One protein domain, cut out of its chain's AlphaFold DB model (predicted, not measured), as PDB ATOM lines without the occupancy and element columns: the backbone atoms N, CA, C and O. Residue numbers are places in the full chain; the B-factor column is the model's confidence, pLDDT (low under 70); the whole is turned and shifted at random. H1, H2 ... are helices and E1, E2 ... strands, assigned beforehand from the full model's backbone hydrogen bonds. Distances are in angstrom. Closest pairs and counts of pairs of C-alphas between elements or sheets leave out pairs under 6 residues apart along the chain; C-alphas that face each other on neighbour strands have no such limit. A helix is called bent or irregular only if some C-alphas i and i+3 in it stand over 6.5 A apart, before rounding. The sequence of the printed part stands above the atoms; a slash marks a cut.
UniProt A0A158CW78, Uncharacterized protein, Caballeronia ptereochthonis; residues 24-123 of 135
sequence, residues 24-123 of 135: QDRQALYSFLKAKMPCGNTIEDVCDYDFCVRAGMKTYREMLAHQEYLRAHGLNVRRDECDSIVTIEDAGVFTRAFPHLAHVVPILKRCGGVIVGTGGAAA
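This is residues 24 to 123 of the 135 residues of an uncharacterized protein of Caballeronia ptereochthonis (UniProt A0A158CW78). A small hairpin of two strands, E1 and E2, lies between two groups of helices: H1, H5 and H6 towards one end, H3 and the first part of H4 towards the other. H2 lies near the middle, and the tail after H6 folds back beside E2. The printed part has 100 residues, in the order H1 H2 H3 H4 E1 E2 H5 H6; the sheet E1 - E2 is antiparallel and the class is mostly helix. It is compact, with a radius of gyration of the C-alphas of 12.6 A and spans of 37 by 28 by 20 A.

H1, residues 24 to 33, begins at C-alpha 24 (157.838, 262.439, 228.569) and is 14.5 A long. H2 is residues 43 to 47, 6.1 A, and H3 residues 49 to 54, 8.6 A. H4, residues 60 to 72, measures 18.2 A. E1, residues 75 to 79, and E2, residues 84 to 88, are 13.5 A each. H5 is residues 91 to 97, 9.8 A. H6, residues 99 to 110, 19.1 A, ends at C-alpha 110 (170.341, 266.057, 224.156); it is irregular, with C-alphas 100 and 103 7.5 A apart.

In the hairpin E1 and E2, N 76 and O 87 are 2.9 A apart, within hydrogen-bond range. The closest C-alphas of H4 and E1, Leu 70 and Asn 76, are 6.2 A apart; those of E2 and H6, Thr 87 and Leu 108, 6.6 A. H6 touches H5 with residues 101 to 105 alone, closest at C-alphas Thr 95 and Ala 102, 5.1 A, in a helical hairpin. H1 touches H6 at a steep tilt of 63 degrees, opposite ways, closest at C-alphas Ala 28 and Val 104, 6.1 A. H1 and H2 only just touch, with 3 pairs of C-alphas within 8 A, the closest Leu 33 and Glu 44 at 4.8 A. H3 is close to H4 but not clearly touching, C-alphas Cys 52 and Met 63 being closest at 7.6 A. Every O i to N i+4 pair is within range in H1 to H5; H6 has 3 of 8, and 6 of 9 for O i to N i+3.

The C-alphas farthest apart, Gln 24 and Thr 59, are 38.9 A apart. The printed part has no cut, and no link is long. Residues 111 to 123 hold no named element, though residues 114 to 115 pair antiparallel with 85 to 86 of E2. Residues 49 to 59 and 81 to 82 are under 70 in pLDDT.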
ATOM      1  N   GLN A  24     157.245 262.554 227.233       79.06
ATOM      2  CA  GLN A  24     157.838 262.439 228.569       79.06
ATOM      3  C   GLN A  24     158.981 263.440 228.783       79.06
ATOM      4  O   GLN A  24     159.074 264.042 229.851       79.06
ATOM      5  N   ASP A  25     159.798 263.680 227.756       83.56
ATOM      6  CA  ASP A  25     160.884 264.656 227.820       83.56
ATOM      7  C   ASP A  25     160.341 266.080 227.905       83.56
ATOM      8  O   ASP A  25     160.814 266.874 228.712       83.56
ATOM      9  N   ARG A  26     159.293 266.394 227.136       81.06
ATOM     10  CA  ARG A  26     158.624 267.700 227.203       81.06
ATOM     11  C   ARG A  26     158.059 267.977 228.595       81.06
ATOM     12  O   ARG A  26     158.216 269.080 229.109       81.06
ATOM     13  N   GLN A  27     157.461 266.969 229.230       85.38
ATOM     14  CA  GLN A  27     156.973 267.095 230.602       85.38
ATOM     15  C   GLN A  27     158.121 267.342 231.589       85.38
ATOM     16  O   GLN A  27     157.997 268.192 232.465       85.38
ATOM     17  N   ALA A  28     159.251 266.651 231.428       88.25
ATOM     18  CA  ALA A  28     160.433 266.859 232.259       88.25
ATOM     19  C   ALA A  28     161.036 268.267 232.078       88.25
ATOM     20  O   ALA A  28     161.386 268.918 233.062       88.25
ATOM     21  N   LEU A  29     161.103 268.769 230.841       89.62
ATOM     22  CA  LEU A  29     161.560 270.128 230.526       89.62
ATOM     23  C   LEU A  29     160.610 271.197 231.082       89.62
ATOM     24  O   LEU A  29     161.062 272.207 231.623       89.62
ATOM     25  N   TYR A  30     159.299 270.958 231.018       89.50
ATOM     26  CA  TYR A  30     158.303 271.807 231.668       89.50
ATOM     27  C   TYR A  30     158.484 271.823 233.191       89.50
ATOM     28  O   TYR A  30     158.545 272.889 233.806       89.50
ATOM     29  N   SER A  31     158.624 270.646 233.809       89.62
ATOM     30  CA  SER A  31     158.878 270.517 235.244       89.62
ATOM     31  C   SER A  31     160.168 271.214 235.666       89.62
ATOM     32  O   SER A  31     160.199 271.818 236.733       89.62
ATOM     33  N   PHE A  32     161.203 271.186 234.826       91.75
ATOM     34  CA  PHE A  32     162.424 271.952 235.038       91.75
ATOM     35  C   PHE A  32     162.159 273.461 235.046       91.75
ATOM     36  O   PHE A  32     162.500 274.121 236.021       91.75
ATOM     37  N   LEU A  33     161.493 274.010 234.027       89.81
ATOM     38  CA  LEU A  33     161.199 275.449 233.968       89.81
ATOM     39  C   LEU A  33     160.367 275.932 235.165       89.81
ATOM     40  O   LEU A  33     160.614 277.011 235.700       89.81
ATOM     41  N   LYS A  34     159.418 275.112 235.629       91.50
ATOM     42  CA  LYS A  34     158.579 275.417 236.797       91.50
ATOM     43  C   LYS A  34     159.222 275.081 238.140       91.50
ATOM     44  O   LYS A  34     158.637 275.394 239.180       91.50
ATOM     45  N   ALA A  35     160.405 274.473 238.149       90.06
ATOM     46  CA  ALA A  35     161.094 274.166 239.386       90.06
ATOM     47  C   ALA A  35     161.506 275.445 240.113       90.06
ATOM     48  O   ALA A  35     161.903 276.437 239.500       90.06
ATOM     49  N   LYS A  36     161.412 275.409 241.441       88.88
ATOM     50  CA  LYS A  36     161.774 276.532 242.298       88.88
ATOM     51  C   LYS A  36     163.275 276.551 242.547       88.88
ATOM     52  O   LYS A  36     163.856 275.563 242.988       88.88
ATOM     53  N   MET A  37     163.880 277.702 242.291       85.75
ATOM     54  CA  MET A  37     165.236 278.016 242.712       85.75
ATOM     55  C   MET A  37     165.275 278.288 244.226       85.75
ATOM     56  O   MET A  37     164.237 278.620 244.807       85.75
ATOM     57  N   PRO A  38     166.452 278.212 244.878       79.69
ATOM     58  CA  PRO A  38     166.585 278.488 246.315       79.69
ATOM     59  C   PRO A  38     166.034 279.853 246.763       79.69
ATOM     60  O   PRO A  38     165.623 280.005 247.908       79.69
ATOM     61  N   CYS A  39     165.970 280.836 245.861       74.75
ATOM     62  CA  CYS A  39     165.392 282.158 246.101       74.75
ATOM     63  C   CYS A  39     163.853 282.234 245.979       74.75
ATOM     64  O   CYS A  39     163.291 283.319 246.095       74.75
ATOM     65  N   GLY A  40     163.158 281.120 245.723       82.88
ATOM     66  CA  GLY A  40     161.692 281.065 245.627       82.88
ATOM     67  C   GLY A  40     161.100 281.425 244.255       82.88
ATOM     68  O   GLY A  40     159.901 281.218 244.031       82.88
ATOM     69  N   ASN A  41     161.918 281.884 243.308       84.38
ATOM     70  CA  ASN A  41     161.517 282.095 241.912       84.38
ATOM     71  C   ASN A  41     161.605 280.791 241.113       84.38
ATOM     72  O   ASN A  41     162.375 279.899 241.477       84.38
ATOM     73  N   THR A  42     160.807 280.637 240.055       89.38
ATOM     74  CA  THR A  42     160.990 279.494 239.145       89.38
ATOM     75  C   THR A  42     162.188 279.716 238.223       89.38
ATOM     76  O   THR A  42     162.609 280.854 238.022       89.38
ATOM     77  N   ILE A  43     162.745 278.645 237.653       88.56
ATOM     78  CA  ILE A  43     163.815 278.766 236.647       88.56
ATOM     79  C   ILE A  43     163.341 279.617 235.463       88.56
ATOM     80  O   ILE A  43     164.104 280.441 234.967       88.56
ATOM     81  N   GLU A  44     162.084 279.462 235.047       86.31
ATOM     82  CA  GLU A  44     161.479 280.270 233.987       86.31
ATOM     83  C   GLU A  44     161.423 281.756 234.346       86.31
ATOM     84  O   GLU A  44     161.871 282.570 233.545       86.31
ATOM     85  N   ASP A  45     160.967 282.105 235.556       82.75
ATOM     86  CA  ASP A  45     160.928 283.503 236.015       82.75
ATOM     87  C   ASP A  45     162.327 284.122 235.966       82.75
ATOM     88  O   ASP A  45     162.514 285.236 235.501       82.75
ATOM     89  N   VAL A  46     163.330 283.376 236.426       80.56
ATOM     90  CA  VAL A  46     164.712 283.851 236.465       80.56
ATOM     91  C   VAL A  46     165.278 283.947 235.044       80.56
ATOM     92  O   VAL A  46     166.022 284.866 234.747       80.56
ATOM     93  N   CYS A  47     164.935 283.060 234.118       79.44
ATOM     94  CA  CYS A  47     165.523 283.098 232.777       79.44
ATOM     95  C   CYS A  47     164.778 284.011 231.785       79.44
ATOM     96  O   CYS A  47     165.301 284.252 230.695       79.44
ATOM     97  N   ASP A  48     163.597 284.523 232.139       75.12
ATOM     98  CA  ASP A  48     162.803 285.429 231.304       75.12
ATOM     99  C   ASP A  48     163.382 286.858 231.314       75.12
ATOM    100  O   ASP A  48     163.516 287.512 232.349       75.12
ATOM    101  N   TYR A  49     163.731 287.385 230.139       62.72
ATOM    102  CA  TYR A  49     164.236 288.754 230.026       62.72
ATOM    103  C   TYR A  49     163.140 289.796 230.282       62.72
ATOM    104  O   TYR A  49     163.421 290.841 230.879       62.72
ATOM    105  N   ASP A  50     161.888 289.498 229.921       62.75
ATOM    106  CA  ASP A  50     160.770 290.361 230.291       62.75
ATOM    107  C   ASP A  50     160.542 290.330 231.803       62.75
ATOM    108  O   ASP A  50     160.113 291.336 232.365       62.75
ATOM    109  N   PHE A  51     160.891 289.243 232.505       58.97
ATOM    110  CA  PHE A  51     160.953 289.272 233.966       58.97
ATOM    111  C   PHE A  51     162.009 290.260 234.454       58.97
ATOM    112  O   PHE A  51     161.679 291.049 235.328       58.97
ATOM    113  N   CYS A  52     163.222 290.302 233.895       62.78
ATOM    114  CA  CYS A  52     164.228 291.295 234.303       62.78
ATOM    115  C   CYS A  52     163.696 292.734 234.160       62.78
ATOM    116  O   CYS A  52     163.835 293.546 235.077       62.78
ATOM    117  N   VAL A  53     163.014 293.029 233.048       61.78
ATOM    118  CA  VAL A  53     162.382 294.337 232.806       61.78
ATOM    119  C   VAL A  53     161.222 294.595 233.783       61.78
ATOM    120  O   VAL A  53     161.172 295.660 234.403       61.78
ATOM    121  N   ARG A  54     160.317 293.625 233.989       60.06
ATOM    122  CA  ARG A  54     159.173 293.723 234.927       60.06
ATOM    123  C   ARG A  54     159.603 293.814 236.392       60.06
ATOM    124  O   ARG A  54     158.997 294.555 237.158       60.06
ATOM    125  N   ALA A  55     160.645 293.085 236.776       61.16
ATOM    126  CA  ALA A  55     161.252 293.100 238.105       61.16
ATOM    127  C   ALA A  55     162.009 294.408 238.375       61.16
ATOM    128  O   ALA A  55     162.498 294.623 239.482       61.16
ATOM    129  N   GLY A  56     162.102 295.293 237.377       61.81
ATOM    130  CA  GLY A  56     162.758 296.580 237.513       61.81
ATOM    131  C   GLY A  56     164.272 296.460 237.641       61.81
ATOM    132  O   GLY A  56     164.874 297.366 238.215       61.81
ATOM    133  N   MET A  57     164.885 295.394 237.104       68.19
ATOM    134  CA  MET A  57     166.334 295.348 236.911       68.19
ATOM    135  C   MET A  57     166.689 296.410 235.873       68.19
ATOM    136  O   MET A  57     166.488 296.238 234.672       68.19
ATOM    137  N   LYS A  58     167.146 297.562 236.358       59.41
ATOM    138  CA  LYS A  58     167.397 298.758 235.541       59.41
ATOM    139  C   LYS A  58     168.871 298.904 235.196       59.41
ATOM    140  O   LYS A  58     169.221 299.749 234.375       59.41
ATOM    141  N   THR A  59     169.740 298.110 235.823       69.94
ATOM    142  CA  THR A  59     171.188 298.250 235.694       69.94
ATOM    143  C   THR A  59     171.850 296.991 235.141       69.94
ATOM    144  O   THR A  59     171.512 295.860 235.489       69.94
ATOM    145  N   TYR A  60     172.887 297.193 234.325       70.06
ATOM    146  CA  TYR A  60     173.760 296.123 233.831       70.06
ATOM    147  C   TYR A  60     174.360 295.274 234.969       70.06
ATOM    148  O   TYR A  60     174.561 294.073 234.817       70.06
ATOM    149  N   ARG A  61     174.585 295.881 236.144       75.00
ATOM    150  CA  ARG A  61     175.094 295.191 237.337       75.00
ATOM    151  C   ARG A  61     174.106 294.163 237.890       75.00
ATOM    152  O   ARG A  61     174.528 293.089 238.303       75.00
ATOM    153  N   GLU A  62     172.813 294.475 237.892       74.31
ATOM    154  CA  GLU A  62     171.768 293.536 238.324       74.31
ATOM    155  C   GLU A  62     171.662 292.357 237.355       74.31
ATOM    156  O   GLU A  62     171.601 291.213 237.794       74.31
ATOM    157  N   MET A  63     171.761 292.617 236.047       71.50
ATOM    158  CA  MET A  63     171.830 291.552 235.043       71.50
ATOM    159  C   MET A  63     173.064 290.652 235.205       71.50
ATOM    160  O   MET A  63     172.952 289.439 235.040       71.50
ATOM    161  N   LEU A  64     174.233 291.219 235.522       78.81
ATOM    162  CA  LEU A  64     175.451 290.441 235.764       78.81
ATOM    163  C   LEU A  64     175.325 289.556 237.005       78.81
ATOM    164  O   LEU A  64     175.567 288.357 236.912       78.81
ATOM    165  N   ALA A  65     174.882 290.120 238.132       80.56
ATOM    166  CA  ALA A  65     174.664 289.360 239.365       80.56
ATOM    167  C   ALA A  65     173.674 288.204 239.148       80.56
ATOM    168  O   ALA A  65     173.811 287.116 239.705       80.56
ATOM    169  N   HIS A  66     172.689 288.428 238.286       79.12
ATOM    170  CA  HIS A  66     171.707 287.429 237.908       79.12
ATOM    171  C   HIS A  66     172.284 286.308 237.030       79.12
ATOM    172  O   HIS A  66     172.012 285.130 237.263       79.12
ATOM    173  N   GLN A  67     173.137 286.642 236.059       81.62
ATOM    174  CA  GLN A  67     173.874 285.637 235.282       81.62
ATOM    175  C   GLN A  67     174.848 284.837 236.152       81.62
ATOM    176  O   GLN A  67     174.941 283.618 236.009       81.62
ATOM    177  N   GLU A  68     175.549 285.498 237.073       86.81
ATOM    178  CA  GLU A  68     176.423 284.840 238.046       86.81
ATOM    179  C   GLU A  68     175.640 283.875 238.933       86.81
ATOM    180  O   GLU A  68     176.101 282.763 239.185       86.81
ATOM    181  N   TYR A  69     174.431 284.256 239.347       88.00
ATOM    182  CA  TYR A  69     173.555 283.387 240.122       88.00
ATOM    183  C   TYR A  69     173.167 282.118 239.351       88.00
ATOM    184  O   TYR A  69     173.263 281.018 239.898       88.00
ATOM    185  N   LEU A  70     172.776 282.241 238.081       89.50
ATOM    186  CA  LEU A  70     172.469 281.082 237.236       89.50
ATOM    187  C   LEU A  70     173.692 280.171 237.069       89.50
ATOM    188  O   LEU A  70     173.593 278.963 237.308       89.50
ATOM    189  N   ARG A  71     174.861 280.754 236.781       90.44
ATOM    190  CA  ARG A  71     176.124 280.013 236.656       90.44
ATOM    191  C   ARG A  71     176.504 279.303 237.955       90.44
ATOM    192  O   ARG A  71     176.915 278.146 237.922       90.44
ATOM    193  N   ALA A  72     176.300 279.944 239.107       90.56
ATOM    194  CA  ALA A  72     176.528 279.341 240.422       90.56
ATOM    195  C   ALA A  72     175.640 278.110 240.681       90.56
ATOM    196  O   ALA A  72     175.981 277.274 241.515       90.56
ATOM    197  N   HIS A  73     174.533 277.972 239.947       92.19
ATOM    198  CA  HIS A  73     173.631 276.819 239.986       92.19
ATOM    199  C   HIS A  73     173.814 275.872 238.786       92.19
ATOM    200  O   HIS A  73     172.993 274.980 238.569       92.19
ATOM    201  N   GLY A  74     174.897 276.031 238.018       92.56
ATOM    202  CA  GLY A  74     175.230 275.183 236.874       92.56
ATOM    203  C   GLY A  74     174.372 275.440 235.634       92.56
ATOM    204  O   GLY A  74     174.321 274.585 234.747       92.56
ATOM    205  N   LEU A  75     173.691 276.584 235.565       93.12
ATOM    206  CA  LEU A  75     172.818 276.980 234.463       93.12
ATOM    207  C   LEU A  75     173.443 278.111 233.650       93.12
ATOM    208  O   LEU A  75     174.073 279.010 234.197       93.12
ATOM    209  N   ASN A  76     173.180 278.110 232.348       91.19
ATOM    210  CA  ASN A  76     173.545 279.205 231.460       91.19
ATOM    211  C   ASN A  76     172.373 279.570 230.550       91.19
ATOM    212  O   ASN A  76     171.644 278.692 230.083       91.19
ATOM    213  N   VAL A  77     172.227 280.861 230.264       88.00
ATOM    214  CA  VAL A  77     171.194 281.386 229.368       88.00
ATOM    215  C   VAL A  77     171.865 281.918 228.119       88.00
ATOM    216  O   VAL A  77     172.672 282.846 228.169       88.00
ATOM    217  N   ARG A  78     171.515 281.325 226.983       86.25
ATOM    218  CA  ARG A  78     171.912 281.787 225.658       86.25
ATOM    219  C   ARG A  78     170.734 282.510 225.028       86.25
ATOM    220  O   ARG A  78     169.594 282.092 225.199       86.25
ATOM    221  N   ARG A  79     171.014 283.583 224.296       76.94
ATOM    222  CA  ARG A  79     170.013 284.233 223.450       76.94
ATOM    223  C   ARG A  79     170.258 283.849 222.008       76.94
ATOM    224  O   ARG A  79     171.404 283.886 221.558       76.94
ATOM    225  N   ASP A  80     169.175 283.498 221.344       72.19
ATOM    226  CA  ASP A  80     169.059 283.523 219.897       72.19
ATOM    227  C   ASP A  80     168.225 284.750 219.482       72.19
ATOM    228  O   ASP A  80     167.716 285.466 220.350       72.19
ATOM    229  N   GLU A  81     168.104 285.021 218.182       65.50
ATOM    230  CA  GLU A  81     167.497 286.248 217.632       65.50
ATOM    231  C   GLU A  81     166.107 286.582 218.215       65.50
ATOM    232  O   GLU A  81     165.788 287.761 218.382       65.50
ATOM    233  N   CYS A  82     165.318 285.567 218.593       65.88
ATOM    234  CA  CYS A  82     163.995 285.733 219.211       65.88
ATOM    235  C   CYS A  82     163.792 284.953 220.521       65.88
ATOM    236  O   CYS A  82     162.816 285.207 221.225       65.88
ATOM    237  N   ASP A  83     164.691 284.029 220.868       77.38
ATOM    238  CA  ASP A  83     164.455 283.039 221.920       77.38
ATOM    239  C   ASP A  83     165.525 283.089 223.015       77.38
ATOM    240  O   ASP A  83     166.727 283.206 222.760       77.38
ATOM    241  N   SER A  84     165.091 282.956 224.270       83.06
ATOM    242  CA  SER A  84     165.995 282.727 225.402       83.06
ATOM    243  C   SER A  84     166.048 281.235 225.703       83.06
ATOM    244  O   SER A  84     165.030 280.623 226.018       83.06
ATOM    245  N   ILE A  85     167.236 280.646 225.613       87.44
ATOM    246  CA  ILE A  85     167.465 279.214 225.789       87.44
ATOM    247  C   ILE A  85     168.258 278.982 227.073       87.44
ATOM    248  O   ILE A  85     169.386 279.458 227.219       87.44
ATOM    249  N   VAL A  86     167.697 278.191 227.984       90.06
ATOM    250  CA  VAL A  86     168.380 277.735 229.198       90.06
ATOM    251  C   VAL A  86     169.072 276.410 228.923       90.06
ATOM    252  O   VAL A  86     168.475 275.460 228.416       90.06
ATOM    253  N   THR A  87     170.340 276.339 229.297       91.56
ATOM    254  CA  THR A  87     171.203 275.169 229.140       91.56
ATOM    255  C   THR A  87     171.857 274.813 230.469       91.56
ATOM    256  O   THR A  87     171.944 275.641 231.376       91.56
ATOM    257  N   ILE A  88     172.334 273.574 230.579       92.25
ATOM    258  CA  ILE A  88     173.188 273.163 231.693       92.25
ATOM    259  C   ILE A  88     174.639 273.437 231.312       92.25
ATOM    260  O   ILE A  88     175.153 272.837 230.368       92.25
ATOM    261  N   GLU A  89     175.286 274.307 232.080       92.62
ATOM    262  CA  GLU A  89     176.719 274.590 231.990       92.62
ATOM    263  C   GLU A  89     177.518 273.565 232.804       92.62
ATOM    264  O   GLU A  89     178.432 272.932 232.280       92.62
ATOM    265  N   ASP A  90     177.108 273.316 234.053       94.12
ATOM    266  CA  ASP A  90     177.735 272.334 234.941       94.12
ATOM    267  C   ASP A  90     176.680 271.405 235.558       94.12
ATOM    268  O   ASP A  90     175.924 271.763 236.463       94.12
ATOM    269  N   ALA A  91     176.657 270.162 235.075       92.88
ATOM    270  CA  ALA A  91     175.731 269.139 235.548       92.88
ATOM    271  C   ALA A  91     175.979 268.724 237.008       92.88
ATOM    272  O   ALA A  91     175.033 268.370 237.710       92.88
ATOM    273  N   GLY A  92     177.226 268.746 237.483       93.12
ATOM    274  CA  GLY A  92     177.561 268.385 238.861       93.12
ATOM    275  C   GLY A  92     177.085 269.446 239.849       93.12
ATOM    276  O   GLY A  92     176.505 269.123 240.883       93.12
ATOM    277  N   VAL A  93     177.274 270.724 239.517       94.50
ATOM    278  CA  VAL A  93     176.730 271.842 240.304       94.50
ATOM    279  C   VAL A  93     175.203 271.820 240.276       94.50
ATOM    280  O   VAL A  93     174.581 271.858 241.337       94.50
ATOM    281  N   PHE A  94     174.607 271.660 239.092       93.38
ATOM    282  CA  PHE A  94     173.155 271.614 238.938       93.38
ATOM    283  C   PHE A  94     172.515 270.479 239.745       93.38
ATOM    284  O   PHE A  94     171.563 270.707 240.481       93.38
ATOM    285  N   THR A  95     173.052 269.259 239.664       93.50
ATOM    286  CA  THR A  95     172.510 268.101 240.398       93.50
ATOM    287  C   THR A  95     172.669 268.222 241.910       93.50
ATOM    288  O   THR A  95     171.817 267.729 242.642       93.50
ATOM    289  N   ARG A  96     173.711 268.906 242.398       93.19
ATOM    290  CA  ARG A  96     173.846 269.224 243.828       93.19
ATOM    291  C   ARG A  96     172.818 270.254 244.289       93.19
ATOM    292  O   ARG A  96     172.262 270.097 245.371       93.19
ATOM    293  N   ALA A  97     172.562 271.282 243.480       90.25
ATOM    294  CA  ALA A  97     171.574 272.315 243.787       90.25
ATOM    295  C   ALA A  97     170.128 271.804 243.653       90.25
ATOM    296  O   ALA A  97     169.268 272.141 244.466       90.25
ATOM    297  N   PHE A  98     169.868 270.944 242.665       91.44
ATOM    298  CA  PHE A  98     168.552 270.394 242.344       91.44
ATOM    299  C   PHE A  98     168.590 268.866 242.182       91.44
ATOM    300  O   PHE A  98     168.381 268.351 241.080       91.44
ATOM    301  N   PRO A  99     168.792 268.097 243.271       91.81
ATOM    302  CA  PRO A  99     168.902 266.638 243.184       91.81
ATOM    303  C   PRO A  99     167.669 265.977 242.559       91.81
ATOM    304  O   PRO A  99     167.777 265.026 241.788       91.81
ATOM    305  N   HIS A 100     166.486 266.532 242.826       90.94
ATOM    306  CA  HIS A 100     165.212 266.060 242.286       90.94
ATOM    307  C   HIS A 100     165.084 266.242 240.762       90.94
ATOM    308  O   HIS A 100     164.302 265.532 240.133       90.94
ATOM    309  N   LEU A 101     165.873 267.132 240.148       92.62
ATOM    310  CA  LEU A 101     165.892 267.380 238.700       92.62
ATOM    311  C   LEU A 101     167.060 266.695 237.987       92.62
ATOM    312  O   LEU A 101     167.252 266.902 236.790       92.62
ATOM    313  N   ALA A 102     167.840 265.858 238.677       91.81
ATOM    314  CA  ALA A 102     169.004 265.204 238.081       91.81
ATOM    315  C   ALA A 102     168.659 264.383 236.824       91.81
ATOM    316  O   ALA A 102     169.443 264.317 235.880       91.81
ATOM    317  N   HIS A 103     167.451 263.821 236.782       90.25
ATOM    318  CA  HIS A 103     166.932 263.070 235.642       90.25
ATOM    319  C   HIS A 103     166.736 263.922 234.373       90.25
ATOM    320  O   HIS A 103     166.728 263.374 233.272       90.25
ATOM    321  N   VAL A 104     166.620 265.250 234.497       90.50
ATOM    322  CA  VAL A 104     166.421 266.170 233.362       90.50
ATOM    323  C   VAL A 104     167.740 266.507 232.660       90.50
ATOM    324  O   VAL A 104     167.752 266.852 231.481       90.50
ATOM    325  N   VAL A 105     168.878 266.354 233.341       91.81
ATOM    326  CA  VAL A 105     170.213 266.653 232.796       91.81
ATOM    327  C   VAL A 105     170.485 266.011 231.427       91.81
ATOM    328  O   VAL A 105     170.877 266.739 230.509       91.81
ATOM    329  N   PRO A 106     170.304 264.687 231.235       89.25
ATOM    330  CA  PRO A 106     170.533 264.069 229.928       89.25
ATOM    331  C   PRO A 106     169.583 264.603 228.850       89.25
ATOM    332  O   PRO A 106     169.983 264.708 227.692       89.25
ATOM    333  N   ILE A 107     168.356 264.977 229.224       89.31
ATOM    334  CA  ILE A 107     167.350 265.535 228.314       89.31
ATOM    335  C   ILE A 107     167.798 266.920 227.847       89.31
ATOM    336  O   ILE A 107     167.919 267.145 226.648       89.31
ATOM    337  N   LEU A 108     168.150 267.817 228.774       88.38
ATOM    338  CA  LEU A 108     168.631 269.163 228.448       88.38
ATOM    339  C   LEU A 108     169.888 269.136 227.573       88.38
ATOM    340  O   LEU A 108     169.984 269.913 226.626       88.38
ATOM    341  N   LYS A 109     170.828 268.218 227.838       87.81
ATOM    342  CA  LYS A 109     172.023 268.049 226.996       87.81
ATOM    343  C   LYS A 109     171.681 267.570 225.586       87.81
ATOM    344  O   LYS A 109     172.217 268.110 224.625       87.81
ATOM    345  N   ARG A 110     170.788 266.582 225.456       86.12
ATOM    346  CA  ARG A 110     170.341 266.057 224.156       86.12
ATOM    347  C   ARG A 110     169.575 267.105 223.348       86.12
ATOM    348  O   ARG A 110     169.794 267.228 222.153       86.12
ATOM    349  N   CYS A 111     168.696 267.852 224.008       83.31
ATOM    350  CA  CYS A 111     167.842 268.871 223.403       83.31
ATOM    351  C   CYS A 111     168.569 270.194 223.116       83.31
ATOM    352  O   CYS A 111     167.965 271.094 222.540       83.31
ATOM    353  N   GLY A 112     169.827 270.343 223.546       85.50
ATOM    354  CA  GLY A 112     170.569 271.600 223.426       85.50
ATOM    355  C   GLY A 112     170.032 272.730 224.313       85.50
ATOM    356  O   GLY A 112     170.410 273.881 224.117       85.50
ATOM    357  N   GLY A 113     169.170 272.408 225.282       87.56
ATOM    358  CA  GLY A 113     168.503 273.359 226.167       87.56
ATOM    359  C   GLY A 113     166.983 273.373 226.041       87.56
ATOM    360  O   GLY A 113     166.373 272.552 225.350       87.56
ATOM    361  N   VAL A 114     166.379 274.328 226.742       88.81
ATOM    362  CA  VAL A 114     164.936 274.576 226.775       88.81
ATOM    363  C   VAL A 114     164.653 276.054 226.536       88.81
ATOM    364  O   VAL A 114     165.355 276.910 227.074       88.81
ATOM    365  N   ILE A 115     163.636 276.352 225.735       86.94
ATOM    366  CA  ILE A 115     163.247 277.722 225.404       86.94
ATOM    367  C   ILE A 115     162.329 278.266 226.503       86.94
ATOM    368  O   ILE A 115     161.309 277.661 226.846       86.94
ATOM    369  N   VAL A 116     162.685 279.417 227.061       84.38
ATOM    370  CA  VAL A 116     161.912 280.126 228.089       84.38
ATOM    371  C   VAL A 116     160.595 280.638 227.499       84.38
ATOM    372  O   VAL A 116     160.559 281.072 226.352       84.38
ATOM    373  N   GLY A 117     159.498 280.578 228.258       79.00
ATOM    374  CA  GLY A 117     158.195 281.102 227.826       79.00
ATOM    375  C   GLY A 117     157.411 280.178 226.888       79.00
ATOM    376  O   GLY A 117     156.256 280.452 226.573       79.00
ATOM    377  N   THR A 118     157.993 279.045 226.483       80.38
ATOM    378  CA  THR A 118     157.330 278.045 225.623       80.38
ATOM    379  C   THR A 118     156.697 276.891 226.399       80.38
ATOM    380  O   THR A 118     156.118 275.986 225.799       80.38
ATOM    381  N   GLY A 119     156.824 276.876 227.729       78.19
ATOM    382  CA  GLY A 119     156.350 275.754 228.539       78.19
ATOM    383  C   GLY A 119     157.135 274.460 228.298       78.19
ATOM    384  O   GLY A 119     156.559 273.375 228.360       78.19
ATOM    385  N   GLY A 120     158.442 274.553 228.043       78.94
ATOM    386  CA  GLY A 120     159.328 273.388 227.990       78.94
ATOM    387  C   GLY A 120     159.653 272.893 226.583       78.94
ATOM    388  O   GLY A 120     159.999 271.720 226.428       78.94
ATOM    389  N   ALA A 121     159.542 273.739 225.553       82.31
ATOM    390  CA  ALA A 121     160.001 273.369 224.218       82.31
ATOM    391  C   ALA A 121     161.529 273.219 224.198       82.31
ATOM    392  O   ALA A 121     162.265 274.032 224.760       82.31
ATOM    393  N   ALA A 122     162.011 272.151 223.563       83.50
ATOM    394  CA  ALA A 122     163.435 271.887 223.411       83.50
ATOM    395  C   ALA A 122     164.065 272.863 222.407       83.50
ATOM    396  O   ALA A 122     163.490 273.101 221.348       83.50
ATOM    397  N   ALA A 123     165.266 273.364 222.697       77.00
ATOM    398  CA  ALA A 123     165.958 274.338 221.847       77.00
ATOM    399  C   ALA A 123     166.366 273.790 220.470       77.00
ATOM    400  O   ALA A 123     166.367 274.520 219.489       77.00
TER     401      ALA A 123